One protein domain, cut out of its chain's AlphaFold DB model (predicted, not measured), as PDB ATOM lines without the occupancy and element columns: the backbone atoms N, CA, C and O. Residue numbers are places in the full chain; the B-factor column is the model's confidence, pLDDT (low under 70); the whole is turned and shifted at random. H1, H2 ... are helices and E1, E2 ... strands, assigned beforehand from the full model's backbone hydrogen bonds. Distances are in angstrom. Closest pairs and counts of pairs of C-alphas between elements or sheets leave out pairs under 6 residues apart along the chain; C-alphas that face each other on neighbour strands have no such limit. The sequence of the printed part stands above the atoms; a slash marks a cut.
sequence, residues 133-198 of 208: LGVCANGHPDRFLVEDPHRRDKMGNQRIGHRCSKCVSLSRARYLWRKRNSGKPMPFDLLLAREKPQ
ATOM      1  N   LEU A 133      25.183 -23.069 -49.506       86.44
ATOM      2  CA  LEU A 133      24.769 -24.473 -49.438       86.44
ATOM      3  C   LEU A 133      23.901 -24.725 -48.196       86.44
ATOM      4  O   LEU A 133      24.046 -24.053 -47.178       86.44
ATOM      5  N   GLY A 134      22.948 -25.654 -48.302       88.00
ATOM      6  CA  GLY A 134      22.049 -26.001 -47.195       88.00
ATOM      7  C   GLY A 134      20.964 -24.971 -46.851       88.00
ATOM      8  O   GLY A 134      20.276 -25.145 -45.844       88.00
ATOM      9  N   VAL A 135      20.775 -23.920 -47.658       89.12
ATOM     10  CA  VAL A 135      19.662 -22.966 -47.502       89.12
ATOM     11  C   VAL A 135      18.885 -22.764 -48.807       89.12
ATOM     12  O   VAL A 135      19.347 -23.074 -49.909       89.12
ATOM     13  N   CYS A 136      17.666 -22.237 -48.703       88.12
ATOM     14  CA  CYS A 136      16.870 -21.785 -49.839       88.12
ATOM     15  C   CYS A 136      17.213 -20.334 -50.231       88.12
ATOM     16  O   CYS A 136      17.845 -19.617 -49.465       88.12
ATOM     17  N   ALA A 137      16.713 -19.865 -51.380       84.75
ATOM     18  CA  ALA A 137      16.973 -18.509 -51.892       84.75
ATOM     19  C   ALA A 137      16.554 -17.354 -50.950       84.75
ATOM     20  O   ALA A 137      17.041 -16.242 -51.094       84.75
ATOM     21  N   ASN A 138      15.673 -17.620 -49.978       85.31
ATOM     22  CA  ASN A 138      15.252 -16.664 -48.942       85.31
ATOM     23  C   ASN A 138      15.975 -16.902 -47.597       85.31
ATOM     24  O   ASN A 138      15.497 -16.461 -46.561       85.31
ATOM     25  N   GLY A 139      17.058 -17.683 -47.577       88.06
ATOM     26  CA  GLY A 139      17.878 -17.929 -46.386       88.06
ATOM     27  C   GLY A 139      17.353 -18.983 -45.403       88.06
ATOM     28  O   GLY A 139      17.977 -19.212 -44.372       88.06
ATOM     29  N   HIS A 140      16.237 -19.666 -45.682       89.69
ATOM     30  CA  HIS A 140      15.753 -20.722 -44.785       89.69
ATOM     31  C   HIS A 140      16.598 -21.998 -44.911       89.69
ATOM     32  O   HIS A 140      16.820 -22.438 -46.040       89.69
ATOM     33  N   PRO A 141      16.981 -22.655 -43.799       92.25
ATOM     34  CA  PRO A 141      17.708 -23.921 -43.846       92.25
ATOM     35  C   PRO A 141      16.931 -25.035 -44.555       92.25
ATOM     36  O   PRO A 141      15.704 -25.122 -44.438       92.25
ATOM     37  N   ASP A 142      17.658 -25.944 -45.200       90.94
ATOM     38  CA  ASP A 142      17.110 -27.069 -45.964       90.94
ATOM     39  C   ASP A 142      16.319 -28.066 -45.102       90.94
ATOM     40  O   ASP A 142      15.515 -28.816 -45.636       90.94
ATOM     41  N   ARG A 143      16.387 -27.989 -43.764       93.62
ATOM     42  CA  ARG A 143      15.440 -28.698 -42.874       93.62
ATOM     43  C   ARG A 143      13.967 -28.336 -43.123       93.62
ATOM     44  O   ARG A 143      13.071 -29.049 -42.694       93.62
ATOM     45  N   PHE A 144      13.710 -27.183 -43.744       93.25
ATOM     46  CA  PHE A 144      12.370 -26.739 -44.132       93.25
ATOM     47  C   PHE A 144      12.025 -27.084 -45.584       93.25
ATOM     48  O   PHE A 144      10.947 -26.706 -46.056       93.25
ATOM     49  N   LEU A 145      12.928 -27.739 -46.307       92.56
ATOM     50  CA  LEU A 145      12.685 -28.251 -47.641       92.56
ATOM     51  C   LEU A 145      11.744 -29.452 -47.543       92.56
ATOM     52  O   LEU A 145      12.006 -30.403 -46.816       92.56
ATOM     53  N   VAL A 146      10.634 -29.382 -48.265       93.19
ATOM     54  CA  VAL A 146       9.627 -30.440 -48.311       93.19
ATOM     55  C   VAL A 146       9.322 -30.784 -49.759       93.19
ATOM     56  O   VAL A 146       9.414 -29.916 -50.638       93.19
ATOM     57  N   GLU A 147       8.955 -32.038 -50.005       91.88
ATOM     58  CA  GLU A 147       8.467 -32.464 -51.311       91.88
ATOM     59  C   GLU A 147       7.190 -31.697 -51.677       91.88
ATOM     60  O   GLU A 147       6.322 -31.427 -50.842       91.88
ATOM     61  N   ASP A 148       7.094 -31.307 -52.942       88.25
ATOM     62  CA  ASP A 148       5.913 -30.680 -53.516       88.25
ATOM     63  C   ASP A 148       5.277 -31.641 -54.525       88.25
ATOM     64  O   ASP A 148       5.734 -31.704 -55.676       88.25
ATOM     65  N   PRO A 149       4.224 -32.380 -54.132       86.06
ATOM     66  CA  PRO A 149       3.546 -33.294 -55.040       86.06
ATOM     67  C   PRO A 149       2.775 -32.547 -56.134       86.06
ATOM     68  O   PRO A 149       2.382 -33.153 -57.124       86.06
ATOM     69  N   HIS A 150       2.547 -31.238 -56.005       85.31
ATOM     70  CA  HIS A 150       1.746 -30.463 -56.953       85.31
ATOM     71  C   HIS A 150       2.578 -29.751 -58.021       85.31
ATOM     72  O   HIS A 150       2.016 -29.033 -58.855       85.31
ATOM     73  N   ARG A 151       3.904 -29.930 -58.035       84.69
ATOM     74  CA  ARG A 151       4.749 -29.319 -59.060       84.69
ATOM     75  C   ARG A 151       4.441 -29.927 -60.431       84.69
ATOM     76  O   ARG A 151       4.421 -31.144 -60.610       84.69
ATOM     77  N   ARG A 152       4.241 -29.053 -61.418       86.75
ATOM     78  CA  ARG A 152       4.071 -29.416 -62.828       86.75
ATOM     79  C   ARG A 152       5.261 -28.931 -63.644       86.75
ATOM     80  O   ARG A 152       5.852 -27.897 -63.326       86.75
ATOM     81  N   ASP A 153       5.652 -29.695 -64.656       86.12
ATOM     82  CA  ASP A 153       6.609 -29.219 -65.654       86.12
ATOM     83  C   ASP A 153       5.946 -28.289 -66.684       86.12
ATOM     84  O   ASP A 153       4.754 -27.991 -66.606       86.12
ATOM     85  N   LYS A 154       6.738 -27.802 -67.647       82.56
ATOM     86  CA  LYS A 154       6.257 -26.890 -68.696       82.56
ATOM     87  C   LYS A 154       5.180 -27.513 -69.592       82.56
ATOM     88  O   LYS A 154       4.432 -26.771 -70.212       82.56
ATOM     89  N   MET A 155       5.103 -28.843 -69.657       90.62
ATOM     90  CA  MET A 155       4.096 -29.582 -70.420       90.62
ATOM     91  C   MET A 155       2.875 -29.956 -69.562       90.62
ATOM     92  O   MET A 155       1.973 -30.630 -70.041       90.62
ATOM     93  N   GLY A 156       2.833 -29.532 -68.293       87.94
ATOM     94  CA  GLY A 156       1.732 -29.799 -67.368       87.94
ATOM     95  C   GLY A 156       1.825 -31.135 -66.624       87.94
ATOM     96  O   GLY A 156       0.978 -31.403 -65.763       87.94
ATOM     97  N   ASN A 157       2.856 -31.947 -66.881       88.12
ATOM     98  CA  ASN A 157       3.017 -33.250 -66.240       88.12
ATOM     99  C   ASN A 157       3.409 -33.084 -64.773       88.12
ATOM    100  O   ASN A 157       4.260 -32.255 -64.432       88.12
ATOM    101  N   GLN A 158       2.808 -33.897 -63.904       86.44
ATOM    102  CA  GLN A 158       3.146 -33.916 -62.486       86.44
ATOM    103  C   GLN A 158       4.561 -34.462 -62.296       86.44
ATOM    104  O   GLN A 158       4.919 -35.514 -62.824       86.44
ATOM    105  N   ARG A 159       5.380 -33.740 -61.533       81.31
ATOM    106  CA  ARG A 159       6.730 -34.166 -61.160       81.31
ATOM    107  C   ARG A 159       6.943 -33.857 -59.692       81.31
ATOM    108  O   ARG A 159       6.542 -32.791 -59.240       81.31
ATOM    109  N   ILE A 160       7.632 -34.742 -58.976       83.19
ATOM    110  CA  ILE A 160       8.007 -34.478 -57.586       83.19
ATOM    111  C   ILE A 160       8.918 -33.247 -57.568       83.19
ATOM    112  O   ILE A 160      10.017 -33.238 -58.131       83.19
ATOM    113  N   GLY A 161       8.397 -32.160 -57.007       86.12
ATOM    114  CA  GLY A 161       9.118 -30.925 -56.772       86.12
ATOM    115  C   GLY A 161       9.644 -30.853 -55.356       86.12
ATOM    116  O   GLY A 161       9.362 -31.709 -54.529       86.12
ATOM    117  N   HIS A 162      10.373 -29.785 -55.066       89.50
ATOM    118  CA  HIS A 162      10.687 -29.417 -53.695       89.50
ATOM    119  C   HIS A 162      10.388 -27.939 -53.504       89.50
ATOM    120  O   HIS A 162      10.621 -27.122 -54.401       89.50
ATOM    121  N   ARG A 163       9.894 -27.590 -52.321       90.00
ATOM    122  CA  ARG A 163       9.623 -26.209 -51.921       90.00
ATOM    123  C   ARG A 163      10.023 -26.002 -50.472       90.00
ATOM    124  O   ARG A 163      10.001 -26.923 -49.666       90.00
ATOM    125  N   CYS A 164      10.356 -24.771 -50.115       92.25
ATOM    126  CA  CYS A 164      10.596 -24.433 -48.719       92.25
ATOM    127  C   CYS A 164       9.257 -24.158 -48.017       92.25
ATOM    128  O   CYS A 164       8.528 -23.241 -48.403       92.25
ATOM    129  N   SER A 165       8.939 -24.922 -46.971       93.50
ATOM    130  CA  SER A 165       7.704 -24.774 -46.191       93.50
ATOM    131  C   SER A 165       7.568 -23.376 -45.579       93.50
ATOM    132  O   SER A 165       6.492 -22.786 -45.642       93.50
ATOM    133  N   LYS A 166       8.671 -22.781 -45.100       93.19
ATOM    134  CA  LYS A 166       8.703 -21.399 -44.592       93.19
ATOM    135  C   LYS A 166       8.412 -20.369 -45.682       93.19
ATOM    136  O   LYS A 166       7.572 -19.495 -45.475       93.19
ATOM    137  N   CYS A 167       9.011 -20.513 -46.867       91.00
ATOM    138  CA  CYS A 167       8.697 -19.651 -48.012       91.00
ATOM    139  C   CYS A 167       7.212 -19.713 -48.373       91.00
ATOM    140  O   CYS A 167       6.597 -18.687 -48.646       91.00
ATOM    141  N   VAL A 168       6.616 -20.903 -48.333       90.81
ATOM    142  CA  VAL A 168       5.191 -21.085 -48.620       90.81
ATOM    143  C   VAL A 168       4.343 -20.403 -47.554       90.81
ATOM    144  O   VAL A 168       3.416 -19.672 -47.901       90.81
ATOM    145  N   SER A 169       4.648 -20.600 -46.269       91.19
ATOM    146  CA  SER A 169       3.940 -19.932 -45.173       91.19
ATOM    147  C   SER A 169       3.982 -18.408 -45.319       91.19
ATOM    148  O   SER A 169       2.952 -17.755 -45.150       91.19
ATOM    149  N   LEU A 170       5.137 -17.844 -45.694       90.06
ATOM    150  CA  LEU A 170       5.300 -16.410 -45.955       90.06
ATOM    151  C   LEU A 170       4.503 -15.950 -47.180       90.06
ATOM    152  O   LEU A 170       3.830 -14.921 -47.124       90.06
ATOM    153  N   SER A 171       4.534 -16.700 -48.282       90.12
ATOM    154  CA  SER A 171       3.752 -16.389 -49.484       90.12
ATOM    155  C   SER A 171       2.247 -16.427 -49.210       90.12
ATOM    156  O   SER A 171       1.526 -15.511 -49.603       90.12
ATOM    157  N   ARG A 172       1.766 -17.428 -48.461       91.44
ATOM    158  CA  ARG A 172       0.361 -17.525 -48.041       91.44
ATOM    159  C   ARG A 172      -0.036 -16.352 -47.148       91.44
ATOM    160  O   ARG A 172      -1.102 -15.779 -47.347       91.44
ATOM    161  N   ALA A 173       0.817 -15.968 -46.198       91.31
ATOM    162  CA  ALA A 173       0.567 -14.820 -45.332       91.31
ATOM    163  C   ALA A 173       0.457 -13.513 -46.137       91.31
ATOM    164  O   ALA A 173      -0.483 -12.749 -45.928       91.31
ATOM    165  N   ARG A 174       1.358 -13.292 -47.105       91.12
ATOM    166  CA  ARG A 174       1.303 -12.147 -48.032       91.12
ATOM    167  C   ARG A 174       0.020 -12.133 -48.861       91.12
ATOM    168  O   ARG A 174      -0.612 -11.087 -48.975       91.12
ATOM    169  N   TYR A 175      -0.388 -13.283 -49.398       93.12
ATOM    170  CA  TYR A 175      -1.643 -13.414 -50.142       93.12
ATOM    171  C   TYR A 175      -2.862 -13.051 -49.281       93.12
ATOM    172  O   TYR A 175      -3.657 -12.196 -49.669       93.12
ATOM    173  N   LEU A 176      -2.982 -13.647 -48.089       94.12
ATOM    174  CA  LEU A 176      -4.095 -13.383 -47.174       94.12
ATOM    175  C   LEU A 176      -4.131 -11.916 -46.725       94.12
ATOM    176  O   LEU A 176      -5.209 -11.329 -46.644       94.12
ATOM    177  N   TRP A 177      -2.965 -11.307 -46.492       94.12
ATOM    178  CA  TRP A 177      -2.869  -9.884 -46.176       94.12
ATOM    179  C   TRP A 177      -3.412  -9.012 -47.303       94.12
ATOM    180  O   TRP A 177      -4.264  -8.163 -47.048       94.12
ATOM    181  N   ARG A 178      -2.967  -9.237 -48.546       94.50
ATOM    182  CA  ARG A 178      -3.451  -8.485 -49.711       94.50
ATOM    183  C   ARG A 178      -4.956  -8.644 -49.890       94.50
ATOM    184  O   ARG A 178      -5.636  -7.654 -50.124       94.50
ATOM    185  N   LYS A 179      -5.486  -9.860 -49.714       95.50
ATOM    186  CA  LYS A 179      -6.931 -10.127 -49.794       95.50
ATOM    187  C   LYS A 179      -7.727  -9.326 -48.754       95.50
ATOM    188  O   LYS A 179      -8.797  -8.831 -49.077       95.50
ATOM    189  N   ARG A 180      -7.204  -9.181 -47.531       94.38
ATOM    190  CA  ARG A 180      -7.850  -8.421 -46.444       94.38
ATOM    191  C   ARG A 180      -7.692  -6.904 -46.579       94.38
ATOM    192  O   ARG A 180      -8.567  -6.172 -46.144       94.38
ATOM    193  N   ASN A 181      -6.581  -6.436 -47.144       94.94
ATOM    194  CA  ASN A 181      -6.200  -5.021 -47.156       94.94
ATOM    195  C   ASN A 181      -6.305  -4.396 -48.556       94.94
ATOM    196  O   ASN A 181      -5.466  -3.574 -48.925       94.94
ATOM    197  N   SER A 182      -7.294  -4.812 -49.353       94.31
ATOM    198  CA  SER A 182      -7.565  -4.258 -50.691       94.31
ATOM    199  C   SER A 182      -6.320  -4.195 -51.588       94.31
ATOM    200  O   SER A 182      -6.038  -3.188 -52.227       94.31
ATOM    201  N   GLY A 183      -5.516  -5.259 -51.579       92.81
ATOM    202  CA  GLY A 183      -4.296  -5.378 -52.376       92.81
ATOM    203  C   GLY A 183      -3.046  -4.727 -51.776       92.81
ATOM    204  O   GLY A 183      -1.951  -4.981 -52.283       92.81
ATOM    205  N   LYS A 184      -3.157  -3.959 -50.680       93.25
ATOM    206  CA  LYS A 184      -2.001  -3.304 -50.046       93.25
ATOM    207  C   LYS A 184      -0.950  -4.336 -49.602       93.25
ATOM    208  O   LYS A 184      -1.312  -5.416 -49.122       93.25
ATOM    209  N   PRO A 185       0.354  -4.040 -49.759       92.44
ATOM    210  CA  PRO A 185       1.424  -4.942 -49.347       92.44
ATOM    211  C   PRO A 185       1.461  -5.117 -47.822       92.44
ATOM    212  O   PRO A 185       0.986  -4.267 -47.071       92.44
ATOM    213  N   MET A 186       2.019  -6.244 -47.372       89.50
ATOM    214  CA  MET A 186       2.260  -6.489 -45.949       89.50
ATOM    215  C   MET A 186       3.389  -5.568 -45.457       89.50
ATOM    216  O   MET A 186       4.439  -5.555 -46.103       89.50
ATOM    217  N   PRO A 187       3.201  -4.830 -44.346       90.44
ATOM    218  CA  PRO A 187       4.252  -4.041 -43.712       90.44
ATOM    219  C   PRO A 187       5.499  -4.871 -43.407       90.44
ATOM    220  O   PRO A 187       5.398  -6.047 -43.045       90.44
ATOM    221  N   PHE A 188       6.667  -4.242 -43.519       84.38
ATOM    222  CA  PHE A 188       7.959  -4.905 -43.341       84.38
ATOM    223  C   PHE A 188       8.135  -5.510 -41.939       84.38
ATOM    224  O   PHE A 188       8.569  -6.653 -41.814       84.38
ATOM    225  N   ASP A 189       7.677  -4.825 -40.892       84.94
ATOM    226  CA  ASP A 189       7.800  -5.299 -39.506       84.94
ATOM    227  C   ASP A 189       7.068  -6.631 -39.266       84.94
ATOM    228  O   ASP A 189       7.545  -7.511 -38.543       84.94
ATOM    229  N   LEU A 190       5.927  -6.825 -39.935       80.25
ATOM    230  CA  LEU A 190       5.150  -8.063 -39.866       80.25
ATOM    231  C   LEU A 190       5.785  -9.207 -40.666       80.25
ATOM    232  O   LEU A 190       5.569 -10.377 -40.333       80.25
ATOM    233  N   LEU A 191       6.561  -8.889 -41.706       77.25
ATOM    234  CA  LEU A 191       7.362  -9.870 -42.440       77.25
ATOM    235  C   LEU A 191       8.513 -10.368 -41.559       77.25
ATOM    236  O   LEU A 191       8.624 -11.574 -41.333       77.25
ATOM    237  N   LEU A 192       9.277  -9.450 -40.962       70.69
ATOM    238  CA  LEU A 192      10.392  -9.778 -40.068       70.69
ATOM    239  C   LEU A 192       9.956 -10.606 -38.853       70.69
ATOM    240  O   LEU A 192      10.628 -11.566 -38.471       70.69
ATOM    241  N   ALA A 193       8.804 -10.288 -38.253       68.81
ATOM    242  CA  ALA A 193       8.258 -11.054 -37.131       68.81
ATOM    243  C   ALA A 193       7.959 -12.525 -37.485       68.81
ATOM    244  O   ALA A 193       7.976 -13.387 -36.607       68.81
ATOM    245  N   ARG A 194       7.701 -12.828 -38.764       68.62
ATOM    246  CA  ARG A 194       7.441 -14.189 -39.263       68.62
ATOM    247  C   ARG A 194       8.705 -14.944 -39.682       68.62
ATOM    248  O   ARG A 194       8.646 -16.169 -39.797       68.62
ATOM    249  N   GLU A 195       9.807 -14.236 -39.904       62.19
ATOM    250  CA  GLU A 195      11.104 -14.792 -40.313       62.19
ATOM    251  C   GLU A 195      12.024 -15.099 -39.125       62.19
ATOM    252  O   GLU A 195      12.897 -15.963 -39.237       62.19
ATOM    253  N   LYS A 196      11.806 -14.466 -37.961       45.25
ATOM    254  CA  LYS A 196      12.568 -14.777 -36.744       45.25
ATOM    255  C   LYS A 196      12.435 -16.270 -36.397       45.25
ATOM    256  O   LYS A 196      11.311 -16.786 -36.334       45.25
ATOM    257  N   PRO A 197      13.549 -16.984 -36.141       43.72
ATOM    258  CA  PRO A 197      13.470 -18.328 -35.594       43.72
ATOM    259  C   PRO A 197      12.667 -18.251 -34.296       43.72
ATOM    260  O   PRO A 197      12.897 -17.364 -33.472       43.72
ATOM    261  N   GLN A 198      11.696 -19.153 -34.135       41.50
ATOM    262  CA  GLN A 198      11.028 -19.335 -32.851       41.50
ATOM    263  C   GLN A 198      12.148 -19.539 -31.831       41.50
ATOM    264  O   GLN A 198      12.924 -20.485 -31.969       41.50
TER     265      GLN A 198
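Overview. This is residues 133 to 198 of the 208 residues of the protein "HNH endonuclease" of Galactobacter caseinivorans (UniProt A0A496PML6). A hairpin, E1 and E2, leads straight into the long helix H1, after which the chain folds back and short H2 lies loosely alongside H1. The whole is loose and flat, 36 by 30 by 15 A, radius of gyration of the C-alphas 14.3 A. The printed part has 66 residues, under half in named elements, in the order E1, E2, H1, H2; the class is mixed, the sheet antiparallel.

Along the chain. Find C-alpha 145 at (12.685, -28.251, -47.641), where E1, residues 145 to 148, begins. E2 is residues 161 to 164; H1, residues 165 to 180, runs 22.6 A. H2, residues 188 to 195, ends at C-alpha 195 (11.104, -14.792, -40.313).

Arrangement. Between E1 and E2, at 140 degrees, find N 146 and O 163 within hydrogen-bond range, 2.9 A. H1 and H2 are close but not clearly touching; their closest C-alphas, Leu 170 and Arg 194, are 7.4 A apart. They run opposite ways at a shallow tilt of 33 degrees, only just short of steep. H2 is apart from both strands. Every O i to N i+4 pair is within range in H1, 3 of 4 in H2.

Size, cuts and confidence. The farthest C-alphas, Met 155 and Gln 198, are 39.6 A apart. The printed part has no cut; E1 to E2 is a long link. Residues 193 to 198 have pLDDT under 70.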